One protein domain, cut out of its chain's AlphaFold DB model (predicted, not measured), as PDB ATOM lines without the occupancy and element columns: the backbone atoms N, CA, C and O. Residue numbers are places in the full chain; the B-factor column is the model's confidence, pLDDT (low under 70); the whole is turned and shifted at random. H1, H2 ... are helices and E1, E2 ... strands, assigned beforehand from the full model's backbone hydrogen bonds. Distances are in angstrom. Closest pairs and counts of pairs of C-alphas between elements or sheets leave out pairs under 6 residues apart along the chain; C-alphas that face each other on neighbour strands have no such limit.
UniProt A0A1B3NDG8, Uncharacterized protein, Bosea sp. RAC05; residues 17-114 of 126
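AT A GLANCE: This is residues 17 to 114 of the 126 residues of an uncharacterized protein of Bosea sp. RAC05 (UniProt A0A1B3NDG8). A strongly twisted sheet of six strands forms one end of the model, with helix H1 over part of it; a helical hairpin, H2 and H3, reaches away from the sheet to form the other end. The long E4 and E5 pair as a hairpin that makes much of the width. The printed part has 98 residues, with three named helices and six named strands in the order E1 E2 E3 E4 E5 H1 H2 H3 E6; the sheet runs E1 E4 E5 E6 E2 E3, all antiparallel, and the class is mixed, helices and strands. The whole is only just compact, close to loose, with a radius of gyration of the C-alphas of 15.0 A, and only just flat, spanning 44 by 33 by 18 A.

IN THESE COORDINATES: Strand E1, residues 17 to 20, begins at C-alpha 17 (175.859, 248.419, 195.319). E4, residues 41 to 51, is 22.5 A long and bends by 84 degrees at residue 44. E5, residues 55 to 62, is 21.5 A long. E6, residues 110 to 113, ends at C-alpha 113 (179.472, 242.733, 207.070) and is 10.6 A long. E2, residues 24 to 27, and E3, residues 33 to 36, are 10.7 A and 9.5 A long. H1, residues 65 to 75, measures 15.3 A; H2, residues 82 to 87, 8.8 A; and H3, residues 92 to 104, 18.4 A from C-alpha 92 (198.434, 214.975, 201.499).

HOW THE PARTS SIT: In the sheet, E1 and E3 are the edge strands. E1 pairs with E4 through N 20 and O 41, 2.8 A apart and within hydrogen-bond range. In the hairpin of E4 and E5, N 44 and O 61 are 2.8 A apart. E5 and E6 have N 58 and O 112 at 2.9 A, E6 and E2 have N 111 and O 25 at 2.8 A, and the hairpin of E2 and E3 has N 34 and O 26 at 2.8 A. H1 is on the sheet at a height of 9.0 A, making two layers, a helix on one face of a sheet. It lies over E2, and its line only just runs across the strands, at 62 degrees to E2 on the local plane. The closest C-alphas of H1 and E3 are those of Gly 75 and Thr 34, 6.0 A apart. H2 and H3, a helical hairpin, touch, with the closest C-alphas, those of Tyr 84 and His 95, 5.0 A apart; they run opposite ways at a shallow tilt of 26 degrees. Neither is on the sheet, and H1 and H3 are apart. In H1, H2 and H3, every O i to N i+4 pair is within hydrogen-bond range.

THE WHOLE: The two C-alphas farthest apart, those of Glu 17 and Asn 90, are 45.5 A from each other. The printed part has no cut. No link is long; that from H1 to H2, 6 residues, is short, and the others are tight. The mean pLDDT of the printed part is 94.6, and no printed residue is under 70.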
ATOM      1  N   GLU A  17     174.496 247.905 195.227       96.06
ATOM      2  CA  GLU A  17     175.859 248.419 195.319       96.06
ATOM      3  C   GLU A  17     176.067 249.081 196.679       96.06
ATOM      4  O   GLU A  17     175.336 249.991 197.070       96.06
ATOM      5  N   ALA A  18     177.083 248.618 197.400       95.31
ATOM      6  CA  ALA A  18     177.416 249.081 198.734       95.31
ATOM      7  C   ALA A  18     178.847 249.614 198.764       95.31
ATOM      8  O   ALA A  18     179.779 248.939 198.324       95.31
ATOM      9  N   LEU A  19     179.031 250.814 199.312       96.31
ATOM     10  CA  LEU A  19     180.361 251.335 199.605       96.31
ATOM     11  C   LEU A  19     180.865 250.699 200.904       96.31
ATOM     12  O   LEU A  19     180.409 251.051 201.990       96.31
ATOM     13  N   VAL A  20     181.815 249.774 200.795       96.44
ATOM     14  CA  VAL A  20     182.462 249.137 201.945       96.44
ATOM     15  C   VAL A  20     183.608 250.019 202.415       96.44
ATOM     16  O   VAL A  20     184.554 250.272 201.671       96.44
ATOM     17  N   THR A  21     183.523 250.501 203.648       95.44
ATOM     18  CA  THR A  21     184.488 251.422 204.272       95.44
ATOM     19  C   THR A  21     185.225 250.808 205.459       95.44
ATOM     20  O   THR A  21     186.302 251.287 205.800       95.44
ATOM     21  N   GLY A  22     184.663 249.754 206.058       94.75
ATOM     22  CA  GLY A  22     185.267 248.996 207.148       94.75
ATOM     23  C   GLY A  22     186.147 247.851 206.654       94.75
ATOM     24  O   GLY A  22     187.025 248.035 205.822       94.75
ATOM     25  N   THR A  23     185.922 246.661 207.198       95.56
ATOM     26  CA  THR A  23     186.652 245.441 206.856       95.56
ATOM     27  C   THR A  23     186.120 244.826 205.564       95.56
ATOM     28  O   THR A  23     184.944 244.485 205.452       95.56
ATOM     29  N   LEU A  24     187.020 244.590 204.611       96.44
ATOM     30  CA  LEU A  24     186.762 243.792 203.418       96.44
ATOM     31  C   LEU A  24     187.725 242.613 203.389       96.44
ATOM     32  O   LEU A  24     188.920 242.773 203.621       96.44
ATOM     33  N   CYS A  25     187.220 241.427 203.083       97.12
ATOM     34  CA  CYS A  25     188.018 240.210 203.037       97.12
ATOM     35  C   CYS A  25     187.965 239.557 201.656       97.12
ATOM     36  O   CYS A  25     186.964 239.664 200.951       97.12
ATOM     37  N   VAL A  26     189.008 238.802 201.317       96.94
ATOM     38  CA  VAL A  26     189.040 237.863 200.182       96.94
ATOM     39  C   VAL A  26     189.527 236.500 200.648       96.94
ATOM     40  O   VAL A  26     190.250 236.392 201.642       96.94
ATOM     41  N   THR A  27     189.184 235.456 199.900       95.88
ATOM     42  CA  THR A  27     189.907 234.185 199.990       95.88
ATOM     43  C   THR A  27     191.255 234.370 199.307       95.88
ATOM     44  O   THR A  27     191.310 234.859 198.183       95.88
ATOM     45  N   ASN A  28     192.343 234.030 199.986       95.38
ATOM     46  CA  ASN A  28     193.695 234.199 199.469       95.38
ATOM     47  C   ASN A  28     194.133 233.010 198.609       95.38
ATOM     48  O   ASN A  28     193.497 231.954 198.605       95.38
ATOM     49  N   SER A  29     195.260 233.162 197.912       94.94
ATOM     50  CA  SER A  29     195.787 232.148 196.987       94.94
ATOM     51  C   SER A  29     196.240 230.834 197.644       94.94
ATOM     52  O   SER A  29     196.727 229.950 196.948       94.94
ATOM     53  N   SER A  30     196.111 230.697 198.965       93.31
ATOM     54  CA  SER A  30     196.459 229.492 199.734       93.31
ATOM     55  C   SER A  30     195.261 228.896 200.479       93.31
ATOM     56  O   SER A  30     195.436 227.970 201.264       93.31
ATOM     57  N   GLY A  31     194.054 229.429 200.262       89.94
ATOM     58  CA  GLY A  31     192.806 228.908 200.834       89.94
ATOM     59  C   GLY A  31     192.450 229.487 202.201       89.94
ATOM     60  O   GLY A  31     191.463 229.079 202.803       89.94
ATOM     61  N   GLY A  32     193.231 230.450 202.691       92.81
ATOM     62  CA  GLY A  32     192.905 231.231 203.879       92.81
ATOM     63  C   GLY A  32     192.084 232.479 203.550       92.81
ATOM     64  O   GLY A  32     191.759 232.756 202.397       92.81
ATOM     65  N   THR A  33     191.804 233.280 204.573       94.75
ATOM     66  CA  THR A  33     191.155 234.589 204.427       94.75
ATOM     67  C   THR A  33     192.190 235.693 204.590       94.75
ATOM     68  O   THR A  33     193.059 235.620 205.456       94.75
ATOM     69  N   THR A  34     192.117 236.731 203.763       96.06
ATOM     70  CA  THR A  34     192.942 237.937 203.893       96.06
ATOM     71  C   THR A  34     192.058 239.155 204.054       96.06
ATOM     72  O   THR A  34     191.152 239.375 203.253       96.06
ATOM     73  N   ILE A  35     192.338 239.933 205.099       96.06
ATOM     74  CA  ILE A  35     191.751 241.254 205.308       96.06
ATOM     75  C   ILE A  35     192.468 242.235 204.381       96.06
ATOM     76  O   ILE A  35     193.697 242.319 204.381       96.06
ATOM     77  N   ILE A  36     191.689 242.967 203.603       95.25
ATOM     78  CA  ILE A  36     192.144 243.907 202.589       95.25
ATOM     79  C   ILE A  36     192.250 245.298 203.195       95.25
ATOM     80  O   ILE A  36     191.337 245.781 203.861       95.25
ATOM     81  N   ARG A  37     193.347 245.986 202.894       92.00
ATOM     82  CA  ARG A  37     193.485 247.421 203.139       92.00
ATOM     83  C   ARG A  37     192.918 248.183 201.947       92.00
ATOM     84  O   ARG A  37     193.404 248.019 200.831       92.00
ATOM     85  N   HIS A  38     191.922 249.029 202.181       92.06
ATOM     86  CA  HIS A  38     191.307 249.875 201.157       92.06
ATOM     87  C   HIS A  38     190.901 251.233 201.739       92.06
ATOM     88  O   HIS A  38     190.723 251.370 202.946       92.06
ATOM     89  N   ALA A  39     190.731 252.238 200.878       89.12
ATOM     90  CA  ALA A  39     190.212 253.560 201.259       89.12
ATOM     91  C   ALA A  39     188.674 253.656 201.166       89.12
ATOM     92  O   ALA A  39     188.097 254.725 201.340       89.12
ATOM     93  N   GLY A  40     188.023 252.537 200.850       92.69
ATOM     94  CA  GLY A  40     186.616 252.465 200.481       92.69
ATOM     95  C   GLY A  40     186.490 251.758 199.138       92.69
ATOM     96  O   GLY A  40     187.229 252.086 198.215       92.69
ATOM     97  N   MET A  41     185.608 250.769 199.034       95.69
ATOM     98  CA  MET A  41     185.421 250.001 197.805       95.69
ATOM     99  C   MET A  41     183.939 249.760 197.560       95.69
ATOM    100  O   MET A  41     183.246 249.225 198.424       95.69
ATOM    101  N   THR A  42     183.447 250.150 196.384       97.00
ATOM    102  CA  THR A  42     182.066 249.857 195.994       97.00
ATOM    103  C   THR A  42     181.974 248.422 195.504       97.00
ATOM    104  O   THR A  42     182.626 248.043 194.527       97.00
ATOM    105  N   CYS A  43     181.132 247.639 196.164       97.50
ATOM    106  CA  CYS A  43     180.916 246.232 195.875       97.50
ATOM    107  C   CYS A  43     179.451 245.995 195.521       97.50
ATOM    108  O   CYS A  43     178.558 246.408 196.259       97.50
ATOM    109  N   ARG A  44     179.201 245.277 194.425       98.00
ATOM    110  CA  ARG A  44     177.874 244.749 194.111       98.00
ATOM    111  C   ARG A  44     177.638 243.464 194.888       98.00
ATOM    112  O   ARG A  44     178.427 242.526 194.754       98.00
ATOM    113  N   VAL A  45     176.567 243.413 195.670       98.19
ATOM    114  CA  VAL A  45     176.182 242.260 196.486       98.19
ATOM    115  C   VAL A  45     175.746 241.109 195.586       98.19
ATOM    116  O   VAL A  45     174.894 241.258 194.713       98.19
ATOM    117  N   THR A  46     176.325 239.935 195.814       98.19
ATOM    118  CA  THR A  46     175.998 238.690 195.101       98.19
ATOM    119  C   THR A  46     175.353 237.649 196.008       98.19
ATOM    120  O   THR A  46     174.720 236.714 195.522       98.19
ATOM    121  N   LYS A  47     175.489 237.807 197.330       97.38
ATOM    122  CA  LYS A  47     174.818 236.983 198.338       97.38
ATOM    123  C   LYS A  47     174.625 237.789 199.618       97.38
ATOM    124  O   LYS A  47     175.560 238.462 200.039       97.38
ATOM    125  N   SER A  48     173.467 237.634 200.253       95.62
ATOM    126  CA  SER A  48     173.200 238.065 201.628       95.62
ATOM    127  C   SER A  48     172.813 236.848 202.471       95.62
ATOM    128  O   SER A  48     172.154 235.933 201.968       95.62
ATOM    129  N   PHE A  49     173.264 236.796 203.721       94.31
ATOM    130  CA  PHE A  49     172.821 235.804 204.697       94.31
ATOM    131  C   PHE A  49     173.000 236.315 206.127       94.31
ATOM    132  O   PHE A  49     173.865 237.148 206.402       94.31
ATOM    133  N   TRP A  50     172.170 235.797 207.030       93.25
ATOM    134  CA  TRP A  50     172.252 236.083 208.456       93.25
ATOM    135  C   TRP A  50     173.226 235.126 209.143       93.25
ATOM    136  O   TRP A  50     173.159 233.913 208.931       93.25
ATOM    137  N   ASP A  51     174.099 235.681 209.974       90.56
ATOM    138  CA  ASP A  51     174.950 234.959 210.911       90.56
ATOM    139  C   ASP A  51     174.587 235.413 212.330       90.56
ATOM    140  O   ASP A  51     174.607 236.607 212.632       90.56
ATOM    141  N   TYR A  52     174.220 234.478 213.209       87.38
ATOM    142  CA  TYR A  52     173.731 234.831 214.544       87.38
ATOM    143  C   TYR A  52     174.807 235.476 215.436       87.38
ATOM    144  O   TYR A  52     174.452 236.156 216.399       87.38
ATOM    145  N   GLU A  53     176.097 235.270 215.146       87.38
ATOM    146  CA  GLU A  53     177.217 235.850 215.899       87.38
ATOM    147  C   GLU A  53     177.638 237.203 215.331       87.38
ATOM    148  O   GLU A  53     178.062 238.087 216.076       87.38
ATOM    149  N   CYS A  54     177.547 237.352 214.009       87.31
ATOM    150  CA  CYS A  54     178.187 238.445 213.280       87.31
ATOM    151  C   CYS A  54     177.224 239.358 212.511       87.31
ATOM    152  O   CYS A  54     177.690 240.246 211.792       87.31
ATOM    153  N   GLY A  55     175.916 239.141 212.628       92.44
ATOM    154  CA  GLY A  55     174.903 239.940 211.953       92.44
ATOM    155  C   GLY A  55     174.735 239.586 210.474       92.44
ATOM    156  O   GLY A  55     175.010 238.465 210.034       92.44
ATOM    157  N   TRP A  56     174.289 240.552 209.668       95.12
ATOM    158  CA  TRP A  56     174.190 240.348 208.222       95.12
ATOM    159  C   TRP A  56     175.567 240.312 207.555       95.12
ATOM    160  O   TRP A  56     176.417 241.193 207.738       95.12
ATOM    161  N   ARG A  57     175.769 239.280 206.734       96.44
ATOM    162  CA  ARG A  57     176.999 239.011 205.990       96.44
ATOM    163  C   ARG A  57     176.728 239.034 204.496       96.44
ATOM    164  O   ARG A  57     175.715 238.519 204.017       96.44
ATOM    165  N   PHE A  58     177.693 239.564 203.754       97.50
ATOM    166  CA  PHE A  58     177.577 239.746 202.317       97.50
ATOM    167  C   PHE A  58     178.750 239.130 201.577       97.50
ATOM    168  O   PHE A  58     179.904 239.213 202.005       97.50
ATOM    169  N   HIS A  59     178.440 238.534 200.430       98.00
ATOM    170  CA  HIS A  59     179.412 238.362 199.363       98.00
ATOM    171  C   HIS A  59     179.189 239.466 198.343       98.00
ATOM    172  O   HIS A  59     178.045 239.828 198.059       98.00
ATOM    173  N   GLY A  60     180.266 239.944 197.739       97.62
ATOM    174  CA  GLY A  60     180.161 240.899 196.654       97.62
ATOM    175  C   GLY A  60     181.255 240.760 195.619       97.62
ATOM    176  O   GLY A  60     182.147 239.917 195.724       97.62
ATOM    177  N   THR A  61     181.144 241.616 194.614       97.56
ATOM    178  CA  THR A  61     182.145 241.814 193.569       97.56
ATOM    179  C   THR A  61     182.468 243.301 193.464       97.56
ATOM    180  O   THR A  61     181.525 244.098 193.438       97.56
ATOM    181  N   PRO A  62     183.747 243.713 193.426       97.00
ATOM    182  CA  PRO A  62     184.095 245.113 193.220       97.00
ATOM    183  C   PRO A  62     183.523 245.624 191.898       97.00
ATOM    184  O   PRO A  62     183.611 244.949 190.871       97.00
ATOM    185  N   VAL A  63     182.949 246.825 191.914       96.38
ATOM    186  CA  VAL A  63     182.390 247.449 190.705       96.38
ATOM    187  C   VAL A  63     183.510 247.949 189.783       96.38
ATOM    188  O   VAL A  63     183.399 247.839 188.561       96.38
ATOM    189  N   ASN A  64     184.619 248.442 190.347       93.56
ATOM    190  CA  ASN A  64     185.758 248.927 189.568       93.56
ATOM    191  C   ASN A  64     186.787 247.818 189.315       93.56
ATOM    192  O   ASN A  64     187.276 247.169 190.235       93.56
ATOM    193  N   GLN A  65     187.226 247.678 188.063       87.19
ATOM    194  CA  GLN A  65     188.259 246.698 187.691       87.19
ATOM    195  C   GLN A  65     189.631 246.985 188.326       87.19
ATOM    196  O   GLN A  65     190.394 246.058 188.595       87.19
ATOM    197  N   GLY A  66     189.946 248.258 188.601       89.88
ATOM    198  CA  GLY A  66     191.187 248.644 189.284       89.88
ATOM    199  C   GLY A  66     191.302 248.052 190.692       89.88
ATOM    200  O   GLY A  66     192.390 247.635 191.095       89.88
ATOM    201  N   ASP A  67     190.170 247.923 191.386       93.31
ATOM    202  CA  ASP A  67     190.098 247.369 192.737       93.31
ATOM    203  C   ASP A  67     190.424 245.870 192.740       93.31
ATOM    204  O   ASP A  67     191.186 245.401 193.582       93.31
ATOM    205  N   VAL A  68     189.966 245.120 191.730       94.88
ATOM    206  CA  VAL A  68     190.289 243.689 191.568       94.88
ATOM    207  C   VAL A  68     191.799 243.461 191.439       94.88
ATOM    208  O   VAL A  68     192.338 242.485 191.966       94.88
ATOM    209  N   GLY A  69     192.510 244.370 190.766       93.81
ATOM    210  CA  GLY A  69     193.968 244.316 190.659       93.81
ATOM    211  C   GLY A  69     194.673 244.484 192.008       93.81
ATOM    212  O   GLY A  69     195.648 243.784 192.281       93.81
ATOM    213  N   GLU A  70     194.175 245.378 192.863       93.50
ATOM    214  CA  GLU A  70     194.690 245.570 194.225       93.50
ATOM    215  C   GLU A  70     194.374 244.369 195.125       93.50
ATOM    216  O   GLU A  70     195.263 243.857 195.805       93.50
ATOM    217  N   LEU A  71     193.149 243.844 195.051       96.00
ATOM    218  CA  LEU A  71     192.744 242.631 195.765       96.00
ATOM    219  C   LEU A  71     193.603 241.430 195.377       96.00
ATOM    220  O   LEU A  71     194.024 240.666 196.242       96.00
ATOM    221  N   ARG A  72     193.930 241.289 194.087       96.12
ATOM    222  CA  ARG A  72     194.840 240.242 193.612       96.12
ATOM    223  C   ARG A  72     196.214 240.373 194.254       96.12
ATOM    224  O   ARG A  72     196.761 239.363 194.689       96.12
ATOM    225  N   ARG A  73     196.768 241.587 194.324       95.31
ATOM    226  CA  ARG A  73     198.076 241.830 194.953       95.31
ATOM    227  C   ARG A  73     198.061 241.471 196.435       95.31
ATOM    228  O   ARG A  73     198.937 240.738 196.873       95.31
ATOM    229  N   GLN A  74     197.071 241.951 197.184       95.88
ATOM    230  CA  GLN A  74     196.999 241.723 198.630       95.88
ATOM    231  C   GLN A  74     196.611 240.281 198.994       95.88
ATOM    232  O   GLN A  74     197.105 239.747 199.980       95.88
ATOM    233  N   GLY A  75     195.746 239.641 198.202       95.06
ATOM    234  CA  GLY A  75     195.289 238.263 198.410       95.06
ATOM    235  C   GLY A  75     196.247 237.186 197.892       95.06
ATOM    236  O   GLY A  75     196.017 236.003 198.136       95.06
ATOM    237  N   THR A  76     197.319 237.555 197.187       96.12
ATOM    238  CA  THR A  76     198.361 236.603 196.777       96.12
ATOM    239  C   THR A  76     199.391 236.467 197.894       96.12
ATOM    240  O   THR A  76     200.081 237.424 198.229       96.12
ATOM    241  N   THR A  77     199.528 235.269 198.458       92.12
ATOM    242  CA  THR A  77     200.428 235.020 199.600       92.12
ATOM    243  C   THR A  77     201.885 234.780 199.192       92.12
ATOM    244  O   THR A  77     202.779 234.872 200.029       92.12
ATOM    245  N   GLY A  78     202.131 234.430 197.923       90.75
ATOM    246  CA  GLY A  78     203.447 234.008 197.426       90.75
ATOM    247  C   GLY A  78     203.884 232.610 197.887       90.75
ATOM    248  O   GLY A  78     205.013 232.213 197.614       90.75
ATOM    249  N   ILE A  79     203.018 231.863 198.580       90.50
ATOM    250  CA  ILE A  79     203.307 230.499 199.029       90.50
ATOM    251  C   ILE A  79     203.004 229.525 197.890       90.50
ATOM    252  O   ILE A  79     201.858 229.417 197.454       90.50
ATOM    253  N   ASP A  80     204.028 228.801 197.439       92.31
ATOM    254  CA  ASP A  80     203.872 227.701 196.489       92.31
ATOM    255  C   ASP A  80     203.159 226.517 197.175       92.31
ATOM    256  O   ASP A  80     203.597 226.099 198.256       92.31
ATOM    257  N   PRO A  81     202.080 225.957 196.589       92.69
ATOM    258  CA  PRO A  81     201.424 224.762 197.111       92.69
ATOM    259  C   PRO A  81     202.381 223.602 197.421       92.69
ATOM    260  O   PRO A  81     202.158 222.885 198.396       92.69
ATOM    261  N   GLU A  82     203.474 223.434 196.670       94.06
ATOM    262  CA  GLU A  82     204.461 222.367 196.893       94.06
ATOM    263  C   GLU A  82     205.095 222.404 198.290       94.06
ATOM    264  O   GLU A  82     205.413 221.355 198.857       94.06
ATOM    265  N   VAL A  83     205.172 223.585 198.915       93.81
ATOM    266  CA  VAL A  83     205.654 223.740 200.296       93.81
ATOM    267  C   VAL A  83     204.837 222.887 201.276       93.81
ATOM    268  O   VAL A  83     205.382 222.386 202.263       93.81
ATOM    269  N   TYR A  84     203.542 222.678 201.016       91.88
ATOM    270  CA  TYR A  84     202.687 221.855 201.872       91.88
ATOM    271  C   TYR A  84     203.011 220.366 201.757       91.88
ATOM    272  O   TYR A  84     202.978 219.667 202.768       91.88
ATOM    273  N   ARG A  85     203.390 219.891 200.564       94.12
ATOM    274  CA  ARG A  85     203.823 218.502 200.353       94.12
ATOM    275  C   ARG A  85     205.113 218.202 201.119       94.12
ATOM    276  O   ARG A  85     205.236 217.139 201.719       94.12
ATOM    277  N   GLU A  86     206.052 219.146 201.125       94.44
ATOM    278  CA  GLU A  86     207.341 219.000 201.810       94.44
ATOM    279  C   GLU A  86     207.222 219.109 203.335       94.44
ATOM    280  O   GLU A  86     207.826 218.324 204.066       94.44
ATOM    281  N   ARG A  87     206.443 220.078 203.833       95.06
ATOM    282  CA  ARG A  87     206.310 220.334 205.278       95.06
ATOM    283  C   ARG A  87     205.355 219.379 205.980       95.06
ATOM    284  O   ARG A  87     205.525 219.129 207.172       95.06
ATOM    285  N   TYR A  88     204.362 218.857 205.264       94.31
ATOM    286  CA  TYR A  88     203.318 217.999 205.821       94.31
ATOM    287  C   TYR A  88     203.179 216.689 205.030       94.31
ATOM    288  O   TYR A  88     202.097 216.379 204.533       94.31
ATOM    289  N   PRO A  89     204.239 215.861 204.946       93.56
ATOM    290  CA  PRO A  89     204.233 214.649 204.119       93.56
ATOM    291  C   PRO A  89     203.194 213.607 204.565       93.56
ATOM    292  O   PRO A  89     202.738 212.805 203.758       93.56
ATOM    293  N   ASN A  90     202.784 213.637 205.837       96.56
ATOM    294  CA  ASN A  90     201.761 212.745 206.391       96.56
ATOM    295  C   ASN A  90     200.327 213.283 206.227       96.56
ATOM    296  O   ASN A  90     199.393 212.669 206.736       96.56
ATOM    297  N   ASN A  91     200.145 214.437 205.576       94.75
ATOM    298  CA  ASN A  91     198.838 215.050 205.351       94.75
ATOM    299  C   ASN A  91     198.705 215.551 203.894       94.75
ATOM    300  O   ASN A  91     198.781 216.758 203.641       94.75
ATOM    301  N   PRO A  92     198.523 214.634 202.923       93.25
ATOM    302  CA  PRO A  92     198.434 214.975 201.499       93.25
ATOM    303  C   PRO A  92     197.218 215.852 201.153       93.25
ATOM    304  O   PRO A  92     197.231 216.553 200.136       93.25
ATOM    305  N   ASP A  93     196.191 215.870 202.004       95.56
ATOM    306  CA  ASP A  93     194.998 216.696 201.804       95.56
ATOM    307  C   ASP A  93     195.327 218.193 201.872       95.56
ATOM    308  O   ASP A  93     194.708 218.991 201.168       95.56
ATOM    309  N   LEU A  94     196.342 218.592 202.652       93.12
ATOM    310  CA  LEU A  94     196.796 219.986 202.705       93.12
ATOM    311  C   LEU A  94     197.406 220.449 201.381       93.12
ATOM    312  O   LEU A  94     197.125 221.561 200.939       93.12
ATOM    313  N   HIS A  95     198.211 219.603 200.735       94.62
ATOM    314  CA  HIS A  95     198.761 219.903 199.411       94.62
ATOM    315  C   HIS A  95     197.642 220.010 198.377       94.62
ATOM    316  O   HIS A  95     197.560 221.009 197.667       94.62
ATOM    317  N   THR A  96     196.724 219.040 198.369       95.81
ATOM    318  CA  THR A  96     195.557 219.047 197.475       95.81
ATOM    319  C   THR A  96     194.712 220.314 197.658       95.81
ATOM    320  O   THR A  96     194.380 220.981 196.678       95.81
ATOM    321  N   SER A  97     194.446 220.701 198.909       94.62
ATOM    322  CA  SER A  97     193.688 221.913 199.247       94.62
ATOM    323  C   SER A  97     194.409 223.187 198.800       94.62
ATOM    324  O   SER A  97     193.779 224.089 198.256       94.62
ATOM    325  N   ALA A  98     195.730 223.268 198.988       94.25
ATOM    326  CA  ALA A  98     196.525 224.421 198.570       94.25
ATOM    327  C   ALA A  98     196.569 224.567 197.038       94.25
ATOM    328  O   ALA A  98     196.442 225.678 196.522       94.25
ATOM    329  N   VAL A  99     196.696 223.455 196.305       95.94
ATOM    330  CA  VAL A  99     196.633 223.438 194.833       95.94
ATOM    331  C   VAL A  99     195.259 223.896 194.349       95.94
ATOM    332  O   VAL A  99     195.161 224.730 193.446       95.94
ATOM    333  N   GLU A 100     194.188 223.382 194.953       96.25
ATOM    334  CA  GLU A 100     192.833 223.789 194.598       96.25
ATOM    335  C   GLU A 100     192.578 225.266 194.911       96.25
ATOM    336  O   GLU A 100     192.023 225.979 194.072       96.25
ATOM    337  N   ALA A 101     193.033 225.750 196.066       95.12
ATOM    338  CA  ALA A 101     192.910 227.149 196.441       95.12
ATOM    339  C   ALA A 101     193.662 228.076 195.479       95.12
ATOM    340  O   ALA A 101     193.101 229.072 195.029       95.12
ATOM    341  N   ALA A 102     194.891 227.726 195.090       94.19
ATOM    342  CA  ALA A 102     195.649 228.490 194.104       94.19
ATOM    343  C   ALA A 102     194.936 228.525 192.740       94.19
ATOM    344  O   ALA A 102     194.875 229.571 192.095       94.19
ATOM    345  N   ARG A 103     194.347 227.397 192.317       95.31
ATOM    346  CA  ARG A 103     193.594 227.283 191.056       95.31
ATOM    347  C   ARG A 103     192.292 228.086 191.064       95.31
ATOM    348  O   ARG A 103     191.889 228.605 190.028       95.31
ATOM    349  N   THR A 104     191.613 228.134 192.205       94.94
ATOM    350  CA  THR A 104     190.282 228.746 192.360       94.94
ATOM    351  C   THR A 104     190.331 230.153 192.952       94.94
ATOM    352  O   THR A 104     189.282 230.754 193.179       94.94
ATOM    353  N   PHE A 105     191.533 230.698 193.173       94.94
ATOM    354  CA  PHE A 105     191.726 232.041 193.698       94.94
ATOM    355  C   PHE A 105     191.075 233.092 192.792       94.94
ATOM    356  O   PHE A 105     191.547 233.382 191.687       94.94
ATOM    357  N   ASP A 106     190.003 233.690 193.305       95.38
ATOM    358  CA  ASP A 106     189.251 234.746 192.648       95.38
ATOM    359  C   ASP A 106     189.281 236.030 193.493       95.38
ATOM    360  O   ASP A 106     188.503 236.169 194.441       95.38
ATOM    361  N   PRO A 107     190.152 236.999 193.157       93.50
ATOM    362  CA  PRO A 107     190.205 238.279 193.855       93.50
ATOM    363  C   PRO A 107     188.984 239.163 193.572       93.50
ATOM    364  O   PRO A 107     188.830 240.196 194.212       93.50
ATOM    365  N   GLY A 108     188.125 238.795 192.615       96.06
ATOM    366  CA  GLY A 108     186.861 239.475 192.361       96.06
ATOM    367  C   GLY A 108     185.778 239.125 193.377       96.06
ATOM    368  O   GLY A 108     184.763 239.811 193.423       96.06
ATOM    369  N   ARG A 109     185.976 238.095 194.208       96.88
ATOM    370  CA  ARG A 109     185.014 237.678 195.226       96.88
ATOM    371  C   ARG A 109     185.432 238.176 196.604       96.88
ATOM    372  O   ARG A 109     186.427 237.728 197.168       96.88
ATOM    373  N   VAL A 110     184.620 239.067 197.162       97.69
ATOM    374  CA  VAL A 110     184.874 239.703 198.458       97.69
ATOM    375  C   VAL A 110     183.793 239.379 199.485       97.69
ATOM    376  O   VAL A 110     182.667 239.022 199.134       97.69
ATOM    377  N   PHE A 111     184.142 239.542 200.759       97.69
ATOM    378  CA  PHE A 111     183.287 239.287 201.914       97.69
ATOM    379  C   PHE A 111     183.319 240.488 202.861       97.69
ATOM    380  O   PHE A 111     184.399 240.987 203.174       97.69
ATOM    381  N   PHE A 112     182.159 240.930 203.336       97.25
ATOM    382  CA  PHE A 112     182.030 242.053 204.273       97.25
ATOM    383  C   PHE A 112     180.760 241.912 205.123       97.25
ATOM    384  O   PHE A 112     179.911 241.061 204.841       97.25
ATOM    385  N   SER A 113     180.651 242.698 206.195       95.88
ATOM    386  CA  SER A 113     179.472 242.733 207.070       95.88
ATOM    387  C   SER A 113     178.659 244.006 206.893       95.88
ATOM    388  O   SER A 113     179.133 244.986 206.318       95.88
ATOM    389  N   GLU A 114     177.450 244.023 207.446       94.69
ATOM    390  CA  GLU A 114     176.634 245.241 207.518       94.69
ATOM    391  C   GLU A 114     177.305 246.389 208.274       94.69
ATOM    392  O   GLU A 114     177.043 247.553 207.980       94.69
TER     393      GLU A 114